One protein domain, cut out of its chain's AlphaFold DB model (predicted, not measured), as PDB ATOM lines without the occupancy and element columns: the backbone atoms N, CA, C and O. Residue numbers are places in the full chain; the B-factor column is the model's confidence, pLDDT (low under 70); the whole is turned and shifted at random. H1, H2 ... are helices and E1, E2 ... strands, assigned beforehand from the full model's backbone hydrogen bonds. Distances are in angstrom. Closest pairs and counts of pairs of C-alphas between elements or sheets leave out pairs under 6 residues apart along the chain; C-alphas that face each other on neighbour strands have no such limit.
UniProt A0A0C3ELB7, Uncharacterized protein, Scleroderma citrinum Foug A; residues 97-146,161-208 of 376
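This is residues 97 to 146 and 161 to 208 of the 376 residues of an uncharacterized protein of Scleroderma citrinum Foug A (UniProt A0A0C3ELB7). A long, twisted ribbon of four antiparallel strands, E1 to E4, makes the body, with one short helix, H1, set off beyond the end where E2 turns into E3. After H1 the printed part folds back, and its last strand, E5, packs on E1 and E2. The printed part has 98 residues, with five named strands and one named helix in the order E1 E2 E3 E4 H1 E5, and the class is mostly strand. The sheet's order is E1 - E2 - E3 - E4, and E1 E2 E3 form a meander, each strand the antiparallel neighbour of the one before. The whole is loose, with a radius of gyration of the C-alphas of 17.5 A, and only just elongated, spanning 50 by 33 by 21 A.

E1, residues 102 to 109, is an edge strand and forms a hairpin with E2, residues 114 to 125, at 159 degrees between their N-to-C directions; N 105 and O 118 are 2.9 A apart, within hydrogen-bond range. E2 forms a second hairpin with E3, residues 129 to 141, at 162 degrees; N 121 and O 133 are 2.9 A apart. E4, residues 165 to 174, is the other edge strand, antiparallel to E3 at 156 degrees, with N 136 and O 171 2.7 A apart. E4 bends by 55 degrees at residue 168. From edge to edge the strands' lines turn by 53 degrees. H1, residues 185 to 195, is not on the sheet, with 3 pairs of C-alphas within 10 A. Every O i to N i+4 pair in H1 is within hydrogen-bond range. E5, residues 202 to 207, pairs with no named strand. Its closest C-alphas to E1 are those of Gln 206 and Ser 103, 5.0 A apart, and to E2 those of Thr 207 and Ala 120, 6.1 A apart. H1 and E5 are apart, and so are E4 and E5.

E1 begins at C-alpha 102, (3.282, 3.689, 32.061), and is 22.5 A long. E2 is 33.5 A long, and E3, the longest strand with 13 residues, measures 39.2 A. E4 measures 26.6 A. H1 begins at C-alpha 185, (28.999, 23.249, 42.339), and is 14.9 A long. E5, 14.5 A long, ends at C-alpha 207, (0.235, 10.858, 36.005).

The C-alphas of Thr 161 and Glu 185 are the two farthest apart, at 53.7 A. Residues 147 to 160 are not printed, and C-alphas 146 and 161 are 17.4 A apart across this cut, in the link from E3 to E4. Of the links that are printed whole, none is long. The mean pLDDT of the printed part is 87.3; residues 97 to 98, 100 to 101, 144 to 146 and 177 are under 70.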
ATOM      1  N   THR A  97      12.400   2.980  23.566       69.38
ATOM      2  CA  THR A  97      12.534   2.862  25.019       69.38
ATOM      3  C   THR A  97      11.267   2.226  25.579       69.38
ATOM      4  O   THR A  97      10.271   2.918  25.782       69.38
ATOM      5  N   SER A  98      11.295   0.914  25.799       61.56
ATOM      6  CA  SER A  98      10.193   0.141  26.375       61.56
ATOM      7  C   SER A  98      10.508  -0.218  27.824       61.56
ATOM      8  O   SER A  98      11.275  -1.134  28.122       61.56
ATOM      9  N   HIS A  99       9.923   0.529  28.754       74.81
ATOM     10  CA  HIS A  99      10.144   0.317  30.178       74.81
ATOM     11  C   HIS A  99       8.817   0.369  30.934       74.81
ATOM     12  O   HIS A  99       8.109   1.372  30.825       74.81
ATOM     13  N   PRO A 100       8.452  -0.689  31.671       65.12
ATOM     14  CA  PRO A 100       7.248  -0.674  32.490       65.12
ATOM     15  C   PRO A 100       7.487   0.174  33.750       65.12
ATOM     16  O   PRO A 100       8.635   0.256  34.196       65.12
ATOM     17  N   PRO A 101       6.454   0.732  34.402       62.41
ATOM     18  CA  PRO A 101       5.055   0.916  34.007       62.41
ATOM     19  C   PRO A 101       4.771   2.338  33.497       62.41
ATOM     20  O   PRO A 101       5.567   3.262  33.676       62.41
ATOM     21  N   THR A 102       3.634   2.491  32.821       84.94
ATOM     22  CA  THR A 102       3.282   3.689  32.061       84.94
ATOM     23  C   THR A 102       1.838   4.096  32.258       84.94
ATOM     24  O   THR A 102       0.960   3.311  31.938       84.94
ATOM     25  N   SER A 103       1.569   5.337  32.629       93.88
ATOM     26  CA  SER A 103       0.206   5.874  32.667       93.88
ATOM     27  C   SER A 103      -0.049   6.802  31.488       93.88
ATOM     28  O   SER A 103       0.850   7.558  31.104       93.88
ATOM     29  N   ILE A 104      -1.277   6.820  30.969       95.69
ATOM     30  CA  ILE A 104      -1.702   7.777  29.940       95.69
ATOM     31  C   ILE A 104      -2.901   8.598  30.395       95.69
ATOM     32  O   ILE A 104      -3.857   8.061  30.945       95.69
ATOM     33  N   VAL A 105      -2.863   9.896  30.104       96.19
ATOM     34  CA  VAL A 105      -3.963  10.833  30.352       96.19
ATOM     35  C   VAL A 105      -4.223  11.630  29.088       96.19
ATOM     36  O   VAL A 105      -3.307  12.256  28.551       96.19
ATOM     37  N   LEU A 106      -5.467  11.613  28.619       96.50
ATOM     38  CA  LEU A 106      -5.924  12.389  27.475       96.50
ATOM     39  C   LEU A 106      -6.791  13.548  27.960       96.50
ATOM     40  O   LEU A 106      -7.717  13.367  28.740       96.50
ATOM     41  N   SER A 107      -6.509  14.752  27.478       95.25
ATOM     42  CA  SER A 107      -7.316  15.935  27.770       95.25
ATOM     43  C   SER A 107      -7.648  16.667  26.479       95.25
ATOM     44  O   SER A 107      -6.756  16.937  25.669       95.25
ATOM     45  N   ALA A 108      -8.912  17.035  26.289       94.06
ATOM     46  CA  ALA A 108      -9.290  17.932  25.207       94.06
ATOM     47  C   ALA A 108      -8.798  19.360  25.478       94.06
ATOM     48  O   ALA A 108      -8.764  19.831  26.615       94.06
ATOM     49  N   MET A 109      -8.430  20.064  24.410       91.25
ATOM     50  CA  MET A 109      -8.117  21.489  24.411       91.25
ATOM     51  C   MET A 109      -9.192  22.211  23.584       91.25
ATOM     52  O   MET A 109      -9.033  22.347  22.367       91.25
ATOM     53  N   PRO A 110     -10.290  22.678  24.213       84.69
ATOM     54  CA  PRO A 110     -11.461  23.190  23.495       84.69
ATOM     55  C   PRO A 110     -11.151  24.357  22.553       84.69
ATOM     56  O   PRO A 110     -11.750  24.478  21.494       84.69
ATOM     57  N   LEU A 111     -10.180  25.197  22.918       84.62
ATOM     58  CA  LEU A 111      -9.789  26.390  22.159       84.62
ATOM     59  C   LEU A 111      -9.113  26.077  20.815       84.62
ATOM     60  O   LEU A 111      -9.094  26.930  19.934       84.62
ATOM     61  N   THR A 112      -8.516  24.894  20.669       84.12
ATOM     62  CA  THR A 112      -7.670  24.544  19.517       84.12
ATOM     63  C   THR A 112      -8.150  23.303  18.773       84.12
ATOM     64  O   THR A 112      -7.464  22.856  17.856       84.12
ATOM     65  N   SER A 113      -9.291  22.724  19.170       88.81
ATOM     66  CA  SER A 113      -9.799  21.451  18.630       88.81
ATOM     67  C   SER A 113      -8.727  20.352  18.599       88.81
ATOM     68  O   SER A 113      -8.681  19.512  17.698       88.81
ATOM     69  N   SER A 114      -7.819  20.391  19.575       94.25
ATOM     70  CA  SER A 114      -6.705  19.463  19.710       94.25
ATOM     71  C   SER A 114      -6.815  18.710  21.024       94.25
ATOM     72  O   SER A 114      -7.506  19.125  21.952       94.25
ATOM     73  N   TYR A 115      -6.077  17.622  21.121       95.88
ATOM     74  CA  TYR A 115      -5.978  16.808  22.311       95.88
ATOM     75  C   TYR A 115      -4.547  16.825  22.807       95.88
ATOM     76  O   TYR A 115      -3.597  16.826  22.024       95.88
ATOM     77  N   LYS A 116      -4.401  16.843  24.123       96.00
ATOM     78  CA  LYS A 116      -3.128  16.695  24.807       96.00
ATOM     79  C   LYS A 116      -3.116  15.318  25.446       96.00
ATOM     80  O   LYS A 116      -3.906  15.060  26.349       96.00
ATOM     81  N   LEU A 117      -2.219  14.459  24.987       97.19
ATOM     82  CA  LEU A 117      -1.949  13.178  25.617       97.19
ATOM     83  C   LEU A 117      -0.660  13.293  26.426       97.19
ATOM     84  O   LEU A 117       0.366  13.691  25.881       97.19
ATOM     85  N   VAL A 118      -0.697  12.924  27.700       96.44
ATOM     86  CA  VAL A 118       0.491  12.811  28.550       96.44
ATOM     87  C   VAL A 118       0.716  11.345  28.878       96.44
ATOM     88  O   VAL A 118      -0.159  10.689  29.429       96.44
ATOM     89  N   LEU A 119       1.901  10.850  28.545       95.31
ATOM     90  CA  LEU A 119       2.414   9.534  28.894       95.31
ATOM     91  C   LEU A 119       3.475   9.715  29.980       95.31
ATOM     92  O   LEU A 119       4.424  10.461  29.760       95.31
ATOM     93  N   ALA A 120       3.363   9.035  31.115       95.38
ATOM     94  CA  ALA A 120       4.469   8.895  32.065       95.38
ATOM     95  C   ALA A 120       5.021   7.474  31.998       95.38
ATOM     96  O   ALA A 120       4.282   6.556  31.660       95.38
ATOM     97  N   TYR A 121       6.316   7.302  32.250       94.19
ATOM     98  CA  TYR A 121       6.991   6.011  32.132       94.19
ATOM     99  C   TYR A 121       8.271   5.962  32.964       94.19
ATOM    100  O   TYR A 121       8.919   6.985  33.200       94.19
ATOM    101  N   ALA A 122       8.670   4.764  33.382       92.88
ATOM    102  CA  ALA A 122       9.958   4.558  34.029       92.88
ATOM    103  C   ALA A 122      11.117   4.676  33.022       92.88
ATOM    104  O   ALA A 122      11.018   4.271  31.866       92.88
ATOM    105  N   VAL A 123      12.252   5.219  33.460       91.50
ATOM    106  CA  VAL A 123      13.461   5.377  32.640       91.50
ATOM    107  C   VAL A 123      14.624   4.696  33.349       91.50
ATOM    108  O   VAL A 123      14.946   5.105  34.466       91.50
ATOM    109  N   PRO A 124      15.285   3.689  32.757       90.25
ATOM    110  CA  PRO A 124      16.451   3.079  33.357       90.25
ATOM    111  C   PRO A 124      17.611   4.058  33.283       90.25
ATOM    112  O   PRO A 124      17.788   4.813  32.323       90.25
ATOM    113  N   VAL A 125      18.432   4.018  34.311       87.19
ATOM    114  CA  VAL A 125      19.623   4.829  34.419       87.19
ATOM    115  C   VAL A 125      20.746   3.926  34.935       87.19
ATOM    116  O   VAL A 125      20.605   3.164  35.896       87.19
ATOM    117  N   TYR A 126      21.886   3.980  34.254       81.75
ATOM    118  CA  TYR A 126      23.053   3.152  34.551       81.75
ATOM    119  C   TYR A 126      23.624   3.449  35.954       81.75
ATOM    120  O   TYR A 126      23.707   4.620  36.327       81.75
ATOM    121  N   PRO A 127      24.075   2.459  36.751       84.38
ATOM    122  CA  PRO A 127      24.248   1.045  36.392       84.38
ATOM    123  C   PRO A 127      23.022   0.148  36.598       84.38
ATOM    124  O   PRO A 127      22.905  -0.865  35.924       84.38
ATOM    125  N   SER A 128      22.117   0.485  37.515       84.69
ATOM    126  CA  SER A 128      21.012  -0.414  37.891       84.69
ATOM    127  C   SER A 128      19.914   0.312  38.671       84.69
ATOM    128  O   SER A 128      19.488  -0.122  39.742       84.69
ATOM    129  N   HIS A 129      19.483   1.471  38.175       87.50
ATOM    130  CA  HIS A 129      18.415   2.233  38.812       87.50
ATOM    131  C   HIS A 129      17.387   2.735  37.810       87.50
ATOM    132  O   HIS A 129      17.613   2.727  36.606       87.50
ATOM    133  N   TRP A 130      16.263   3.187  38.340       91.44
ATOM    134  CA  TRP A 130      15.155   3.745  37.597       91.44
ATOM    135  C   TRP A 130      14.914   5.186  38.024       91.44
ATOM    136  O   TRP A 130      15.154   5.586  39.168       91.44
ATOM    137  N   SER A 131      14.452   5.955  37.056       91.56
ATOM    138  CA  SER A 131      13.938   7.309  37.169       91.56
ATOM    139  C   SER A 131      12.580   7.359  36.466       91.56
ATOM    140  O   SER A 131      12.050   6.330  36.052       91.56
ATOM    141  N   VAL A 132      12.030   8.555  36.299       93.75
ATOM    142  CA  VAL A 132      10.753   8.769  35.627       93.75
ATOM    143  C   VAL A 132      10.898   9.763  34.480       93.75
ATOM    144  O   VAL A 132      11.675  10.725  34.542       93.75
ATOM    145  N   GLY A 133      10.166   9.499  33.410       93.75
ATOM    146  CA  GLY A 133      10.009  10.358  32.250       93.75
ATOM    147  C   GLY A 133       8.538  10.630  31.980       93.75
ATOM    148  O   GLY A 133       7.659   9.885  32.412       93.75
ATOM    149  N   ALA A 134       8.282  11.715  31.264       95.06
ATOM    150  CA  ALA A 134       6.969  12.034  30.743       95.06
ATOM    151  C   ALA A 134       7.084  12.577  29.318       95.06
ATOM    152  O   ALA A 134       7.943  13.412  29.031       95.06
ATOM    153  N   THR A 135       6.195  12.132  28.440       94.62
ATOM    154  CA  THR A 135       6.064  12.606  27.066       94.62
ATOM    155  C   THR A 135       4.670  13.170  26.871       94.62
ATOM    156  O   THR A 135       3.676  12.543  27.210       94.62
ATOM    157  N   GLU A 136       4.599  14.360  26.304       95.19
ATOM    158  CA  GLU A 136       3.368  14.995  25.879       95.19
ATOM    159  C   GLU A 136       3.277  14.963  24.352       95.19
ATOM    160  O   GLU A 136       4.221  15.345  23.651       95.19
ATOM    161  N   LEU A 137       2.128  14.521  23.851       95.50
ATOM    162  CA  LEU A 137       1.750  14.565  22.448       95.50
ATOM    163  C   LEU A 137       0.591  15.546  22.276       95.50
ATOM    164  O   LEU A 137      -0.402  15.476  23.001       95.50
ATOM    165  N   ILE A 138       0.703  16.432  21.290       95.56
ATOM    166  CA  ILE A 138      -0.415  17.251  20.826       95.56
ATOM    167  C   ILE A 138      -0.968  16.595  19.568       95.56
ATOM    168  O   ILE A 138      -0.255  16.448  18.575       95.56
ATOM    169  N   ILE A 139      -2.229  16.186  19.631       96.06
ATOM    170  CA  ILE A 139      -2.939  15.480  18.569       96.06
ATOM    171  C   ILE A 139      -3.986  16.437  18.010       96.06
ATOM    172  O   ILE A 139      -4.794  16.991  18.752       96.06
ATOM    173  N   SER A 140      -3.973  16.660  16.706       94.88
ATOM    174  CA  SER A 140      -4.882  17.591  16.033       94.88
ATOM    175  C   SER A 140      -5.467  16.947  14.789       94.88
ATOM    176  O   SER A 140      -4.846  16.078  14.180       94.88
ATOM    177  N   ARG A 141      -6.661  17.386  14.396       92.69
ATOM    178  CA  ARG A 141      -7.307  16.923  13.169       92.69
ATOM    179  C   ARG A 141      -6.626  17.560  11.947       92.69
ATOM    180  O   ARG A 141      -6.547  18.788  11.858       92.69
ATOM    181  N   SER A 142      -6.118  16.740  11.028       87.31
ATOM    182  CA  SER A 142      -5.497  17.177   9.773       87.31
ATOM    183  C   SER A 142      -6.497  18.020   8.972       87.31
ATOM    184  O   SER A 142      -7.635  17.602   8.772       87.31
ATOM    185  N   GLY A 143      -6.112  19.233   8.564       76.88
ATOM    186  CA  GLY A 143      -6.978  20.158   7.813       76.88
ATOM    187  C   GLY A 143      -7.740  21.210   8.635       76.88
ATOM    188  O   GLY A 143      -8.349  22.095   8.046       76.88
ATOM    189  N   SER A 144      -7.664  21.194   9.973       63.59
ATOM    190  CA  SER A 144      -8.244  22.253  10.829       63.59
ATOM    191  C   SER A 144      -7.343  23.492  10.984       63.59
ATOM    192  O   SER A 144      -7.692  24.425  11.711       63.59
ATOM    193  N   VAL A 145      -6.161  23.511  10.362       57.53
ATOM    194  CA  VAL A 145      -5.229  24.635  10.496       57.53
ATOM    195  C   VAL A 145      -5.676  25.747   9.557       57.53
ATOM    196  O   VAL A 145      -5.500  25.656   8.345       57.53
ATOM    197  N   SER A 146      -6.259  26.797  10.130       52.94
ATOM    198  CA  SER A 146      -6.526  28.064   9.460       52.94
ATOM    199  C   SER A 146      -5.272  28.509   8.707       52.94
ATOM    200  O   SER A 146      -4.178  28.563   9.270       52.94
ATOM    201  N   THR A 161      -5.864  10.945   4.806       73.88
ATOM    202  CA  THR A 161      -7.190  11.420   4.437       73.88
ATOM    203  C   THR A 161      -7.423  12.750   5.163       73.88
ATOM    204  O   THR A 161      -7.147  12.858   6.363       73.88
ATOM    205  N   PRO A 162      -7.880  13.809   4.469       78.06
ATOM    206  CA  PRO A 162      -8.213  15.067   5.125       78.06
ATOM    207  C   PRO A 162      -9.209  14.814   6.259       78.06
ATOM    208  O   PRO A 162     -10.241  14.180   6.049       78.06
ATOM    209  N   GLY A 163      -8.902  15.304   7.459       84.19
ATOM    210  CA  GLY A 163      -9.728  15.085   8.641       84.19
ATOM    211  C   GLY A 163      -9.251  13.984   9.590       84.19
ATOM    212  O   GLY A 163      -9.907  13.807  10.611       84.19
ATOM    213  N   ASP A 164      -8.140  13.294   9.334       91.00
ATOM    214  CA  ASP A 164      -7.617  12.286  10.269       91.00
ATOM    215  C   ASP A 164      -6.864  12.919  11.453       91.00
ATOM    216  O   ASP A 164      -6.245  13.980  11.331       91.00
ATOM    217  N   PHE A 165      -6.891  12.274  12.623       95.06
ATOM    218  CA  PHE A 165      -6.090  12.700  13.775       95.06
ATOM    219  C   PHE A 165      -4.610  12.377  13.576       95.06
ATOM    220  O   PHE A 165      -4.239  11.216  13.414       95.06
ATOM    221  N   VAL A 166      -3.766  13.407  13.666       95.62
ATOM    222  CA  VAL A 166      -2.310  13.300  13.536       95.62
ATOM    223  C   VAL A 166      -1.629  14.009  14.705       95.62
ATOM    224  O   VAL A 166      -2.045  15.087  15.145       95.62
ATOM    225  N   VAL A 167      -0.554  13.412  15.212       95.56
ATOM    226  CA  VAL A 167       0.329  14.021  16.208       95.56
ATOM    227  C   VAL A 167       1.102  15.166  15.561       95.56
ATOM    228  O   VAL A 167       2.001  14.949  14.753       95.56
ATOM    229  N   SER A 168       0.766  16.399  15.934       93.94
ATOM    230  CA  SER A 168       1.412  17.612  15.424       93.94
ATOM    231  C   SER A 168       2.648  18.012  16.224       93.94
ATOM    232  O   SER A 168       3.526  18.704  15.707       93.94
ATOM    233  N   ARG A 169       2.746  17.601  17.495       92.06
ATOM    234  CA  ARG A 169       3.895  17.922  18.351       92.06
ATOM    235  C   ARG A 169       4.161  16.831  19.376       92.06
ATOM    236  O   ARG A 169       3.228  16.283  19.947       92.06
ATOM    237  N   THR A 170       5.441  16.596  19.652       93.19
ATOM    238  CA  THR A 170       5.923  15.707  20.717       93.19
ATOM    239  C   THR A 170       6.920  16.456  21.596       93.19
ATOM    240  O   THR A 170       7.816  17.125  21.083       93.19
ATOM    241  N   ARG A 171       6.773  16.363  22.919       92.50
ATOM    242  CA  ARG A 171       7.670  16.980  23.911       92.50
ATOM    243  C   ARG A 171       7.951  15.979  25.019       92.50
ATOM    244  O   ARG A 171       7.018  15.372  25.515       92.50
ATOM    245  N   SER A 172       9.205  15.811  25.430       92.31
ATOM    246  CA  SER A 172       9.553  14.866  26.500       92.31
ATOM    247  C   SER A 172      10.378  15.538  27.586       92.31
ATOM    248  O   SER A 172      11.241  16.357  27.284       92.31
ATOM    249  N   ALA A 173      10.126  15.167  28.838       92.69
ATOM    250  CA  ALA A 173      10.884  15.570  30.012       92.69
ATOM    251  C   ALA A 173      11.303  14.331  30.805       92.69
ATOM    252  O   ALA A 173      10.563  13.351  30.888       92.69
ATOM    253  N   ARG A 174      12.484  14.377  31.418       91.88
ATOM    254  CA  ARG A 174      12.974  13.331  32.324       91.88
ATOM    255  C   ARG A 174      13.354  13.963  33.652       91.88
ATOM    256  O   ARG A 174      13.840  15.090  33.681       91.88
ATOM    257  N   ALA A 175      13.129  13.239  34.744       89.69
ATOM    258  CA  ALA A 175      13.534  13.687  36.075       89.69
ATOM    259  C   ALA A 175      15.062  13.747  36.221       89.69
ATOM    260  O   ALA A 175      15.581  14.545  37.001       89.69
ATOM    261  N   PHE A 176      15.771  12.905  35.467       77.75
ATOM    262  CA  PHE A 176      17.221  12.900  35.377       77.75
ATOM    263  C   PHE A 176      17.654  13.507  34.040       77.75
ATOM    264  O   PHE A 176      17.655  12.821  33.017       77.75
ATOM    265  N   ASP A 177      17.986  14.796  34.054       67.38
ATOM    266  CA  ASP A 177      18.604  15.478  32.919       67.38
ATOM    267  C   ASP A 177      20.014  15.886  33.341       67.38
ATOM    268  O   ASP A 177      20.191  16.651  34.293       67.38
ATOM    269  N   VAL A 178      21.024  15.298  32.700       73.31
ATOM    270  CA  VAL A 178      22.413  15.676  32.966       73.31
ATOM    271  C   VAL A 178      22.591  17.075  32.382       73.31
ATOM    272  O   VAL A 178      22.406  17.233  31.173       73.31
ATOM    273  N   PRO A 179      22.929  18.097  33.194       72.56
ATOM    274  CA  PRO A 179      23.106  19.447  32.687       72.56
ATOM    275  C   PRO A 179      24.105  19.447  31.531       72.56
ATOM    276  O   PRO A 179      25.197  18.893  31.648       72.56
ATOM    277  N   GLN A 180      23.740  20.079  30.417       75.38
ATOM    278  CA  GLN A 180      24.671  20.282  29.313       75.38
ATOM    279  C   GLN A 180      25.669  21.398  29.665       75.38
ATOM    280  O   GLN A 180      25.307  22.404  30.283       75.38
ATOM    281  N   GLY A 181      26.924  21.236  29.239       87.12
ATOM    282  CA  GLY A 181      27.994  22.216  29.441       87.12
ATOM    283  C   GLY A 181      28.713  22.095  30.787       87.12
ATOM    284  O   GLY A 181      28.753  21.031  31.399       87.12
ATOM    285  N   TRP A 182      29.325  23.195  31.231       87.25
ATOM    286  CA  TRP A 182      30.085  23.230  32.480       87.25
ATOM    287  C   TRP A 182      29.159  23.105  33.698       87.25
ATOM    288  O   TRP A 182      28.137  23.798  33.820       87.25
ATOM    289  N   ILE A 183      29.529  22.194  34.596       90.25
ATOM    290  CA  ILE A 183      28.811  21.895  35.833       90.25
ATOM    291  C   ILE A 183      29.446  22.733  36.943       90.25
ATOM    292  O   ILE A 183      30.594  22.506  37.314       90.25
ATOM    293  N   ASP A 184      28.704  23.717  37.444       92.69
ATOM    294  CA  ASP A 184      29.058  24.427  38.672       92.69
ATOM    295  C   ASP A 184      28.732  23.569  39.914       92.69
ATOM    296  O   ASP A 184      28.059  22.536  39.831       92.69
ATOM    297  N   GLU A 185      29.204  23.994  41.088       93.50
ATOM    298  CA  GLU A 185      28.999  23.249  42.339       93.50
ATOM    299  C   GLU A 185      27.508  23.085  42.685       93.50
ATOM    300  O   GLU A 185      27.089  22.042  43.189       93.50
ATOM    301  N   GLN A 186      26.674  24.076  42.358       89.12
ATOM    302  CA  GLN A 186      25.240  24.028  42.635       89.12
ATOM    303  C   GLN A 186      24.548  22.944  41.795       89.12
ATOM    304  O   GLN A 186      23.762  22.152  42.323       89.12
ATOM    305  N   LYS A 187      24.862  22.860  40.499       86.12
ATOM    306  CA  LYS A 187      24.394  21.798  39.600       86.12
ATOM    307  C   LYS A 187      24.901  20.436  40.057       86.12
ATOM    308  O   LYS A 187      24.129  19.479  40.062       86.12
ATOM    309  N   LEU A 188      26.158  20.343  40.493       87.00
ATOM    310  CA  LEU A 188      26.720  19.099  41.018       87.00
ATOM    311  C   LEU A 188      25.973  18.629  42.275       87.00
ATOM    312  O   LEU A 188      25.638  17.449  42.394       87.00
ATOM    313  N   GLN A 189      25.651  19.542  43.192       88.62
ATOM    314  CA  GLN A 189      24.876  19.228  44.391       88.62
ATOM    315  C   GLN A 189      23.445  18.785  44.051       88.62
ATOM    316  O   GLN A 189      22.953  17.811  44.624       88.62
ATOM    317  N   GLN A 190      22.796  19.435  43.079       83.75
ATOM    318  CA  GLN A 190      21.484  19.013  42.573       83.75
ATOM    319  C   GLN A 190      21.539  17.618  41.940       83.75
ATOM    320  O   GLN A 190      20.683  16.780  42.232       83.75
ATOM    321  N   MET A 191      22.573  17.331  41.144       83.75
ATOM    322  CA  MET A 191      22.795  16.004  40.569       83.75
ATOM    323  C   MET A 191      23.005  14.944  41.650       83.75
ATOM    324  O   MET A 191      22.408  13.873  41.567       83.75
ATOM    325  N   ARG A 192      23.800  15.231  42.691       86.50
ATOM    326  CA  ARG A 192      23.978  14.322  43.837       86.50
ATOM    327  C   ARG A 192      22.651  14.060  44.545       86.50
ATOM    328  O   ARG A 192      22.317  12.907  44.795       86.50
ATOM    329  N   ALA A 193      21.859  15.101  44.802       84.69
ATOM    330  CA  ALA A 193      20.546  14.955  45.424       84.69
ATOM    331  C   ALA A 193      19.591  14.095  44.576       84.69
ATOM    332  O   ALA A 193      18.868  13.263  45.120       84.69
ATOM    333  N   GLN A 194      19.613  14.244  43.248       82.38
ATOM    334  CA  GLN A 194      18.872  13.368  42.334       82.38
ATOM    335  C   GLN A 194      19.403  11.926  42.366       82.38
ATOM    336  O   GLN A 194      18.613  10.986  42.420       82.38
ATOM    337  N   TRP A 195      20.726  11.739  42.407       80.94
ATOM    338  CA  TRP A 195      21.373  10.427  42.530       80.94
ATOM    339  C   TRP A 195      21.078   9.709  43.849       80.94
ATOM    340  O   TRP A 195      21.188   8.488  43.901       80.94
ATOM    341  N   CYS A 196      20.691  10.423  44.901       82.75
ATOM    342  CA  CYS A 196      20.277   9.806  46.162       82.75
ATOM    343  C   CYS A 196      18.819   9.317  46.145       82.75
ATOM    344  O   CYS A 196      18.404   8.620  47.064       82.75
ATOM    345  N   ARG A 197      18.035   9.643  45.107       84.25
ATOM    346  CA  ARG A 197      16.612   9.267  44.970       84.25
ATOM    347  C   ARG A 197      16.417   8.081  44.032       84.25
ATOM    348  O   ARG A 197      15.396   7.951  43.367       84.25
ATOM    349  N   LYS A 198      17.424   7.230  43.922       81.81
ATOM    350  CA  LYS A 198      17.397   6.112  42.987       81.81
ATOM    351  C   LYS A 198      16.449   5.035  43.452       81.81
ATOM    352  O   LYS A 198      16.470   4.625  44.608       81.81
ATOM    353  N   VAL A 199      15.687   4.532  42.499       89.81
ATOM    354  CA  VAL A 199      14.746   3.447  42.711       89.81
ATOM    355  C   VAL A 199      15.323   2.200  42.042       89.81
ATOM    356  O   VAL A 199      15.663   2.233  40.864       89.81
ATOM    357  N   LYS A 200      15.507   1.104  42.786       89.19
ATOM    358  CA  LYS A 200      16.088  -0.138  42.229       89.19
ATOM    359  C   LYS A 200      15.118  -0.876  41.308       89.19
ATOM    360  O   LYS A 200      15.542  -1.500  40.339       89.19
ATOM    361  N   ARG A 201      13.825  -0.802  41.614       89.56
ATOM    362  CA  ARG A 201      12.716  -1.401  40.864       89.56
ATOM    363  C   ARG A 201      11.513  -0.489  40.959       89.56
ATOM    364  O   ARG A 201      11.346   0.157  41.983       89.56
ATOM    365  N   VAL A 202      10.685  -0.459  39.930       92.31
ATOM    366  CA  VAL A 202       9.466   0.350  39.906       92.31
ATOM    367  C   VAL A 202       8.273  -0.581  40.062       92.31
ATOM    368  O   VAL A 202       8.185  -1.560  39.327       92.31
ATOM    369  N   ALA A 203       7.401  -0.294  41.027       92.31
ATOM    370  CA  ALA A 203       6.122  -0.986  41.171       92.31
ATOM    371  C   ALA A 203       5.078  -0.366  40.244       92.31
ATOM    372  O   ALA A 203       4.442  -1.074  39.473       92.31
ATOM    373  N   ASP A 204       4.950   0.964  40.283       93.44
ATOM    374  CA  ASP A 204       3.982   1.698  39.470       93.44
ATOM    375  C   ASP A 204       4.458   3.131  39.144       93.44
ATOM    376  O   ASP A 204       5.360   3.678  39.787       93.44
ATOM    377  N   THR A 205       3.890   3.740  38.106       95.25
ATOM    378  CA  THR A 205       4.138   5.115  37.661       95.25
ATOM    379  C   THR A 205       2.843   5.693  37.115       95.25
ATOM    380  O   THR A 205       2.332   5.213  36.107       95.25
ATOM    381  N   GLN A 206       2.343   6.748  37.757       96.25
ATOM    382  CA  GLN A 206       1.067   7.377  37.407       96.25
ATOM    383  C   GLN A 206       1.213   8.878  37.152       96.25
ATOM    384  O   GLN A 206       2.108   9.529  37.697       96.25
ATOM    385  N   THR A 207       0.319   9.431  36.332       96.94
ATOM    386  CA  THR A 207       0.235  10.858  36.005       96.94
ATOM    387  C   THR A 207      -1.216  11.303  35.906       96.94
ATOM    388  O   THR A 207      -2.061  10.526  35.483       96.94
ATOM    389  N   ASP A 208      -1.481  12.561  36.248       95.94
ATOM    390  CA  ASP A 208      -2.743  13.269  35.991       95.94
ATOM    391  C   ASP A 208      -2.542  14.370  34.922       95.94
ATOM    392  O   ASP A 208      -3.408  15.206  34.670       95.94
TER     393      ASP A 208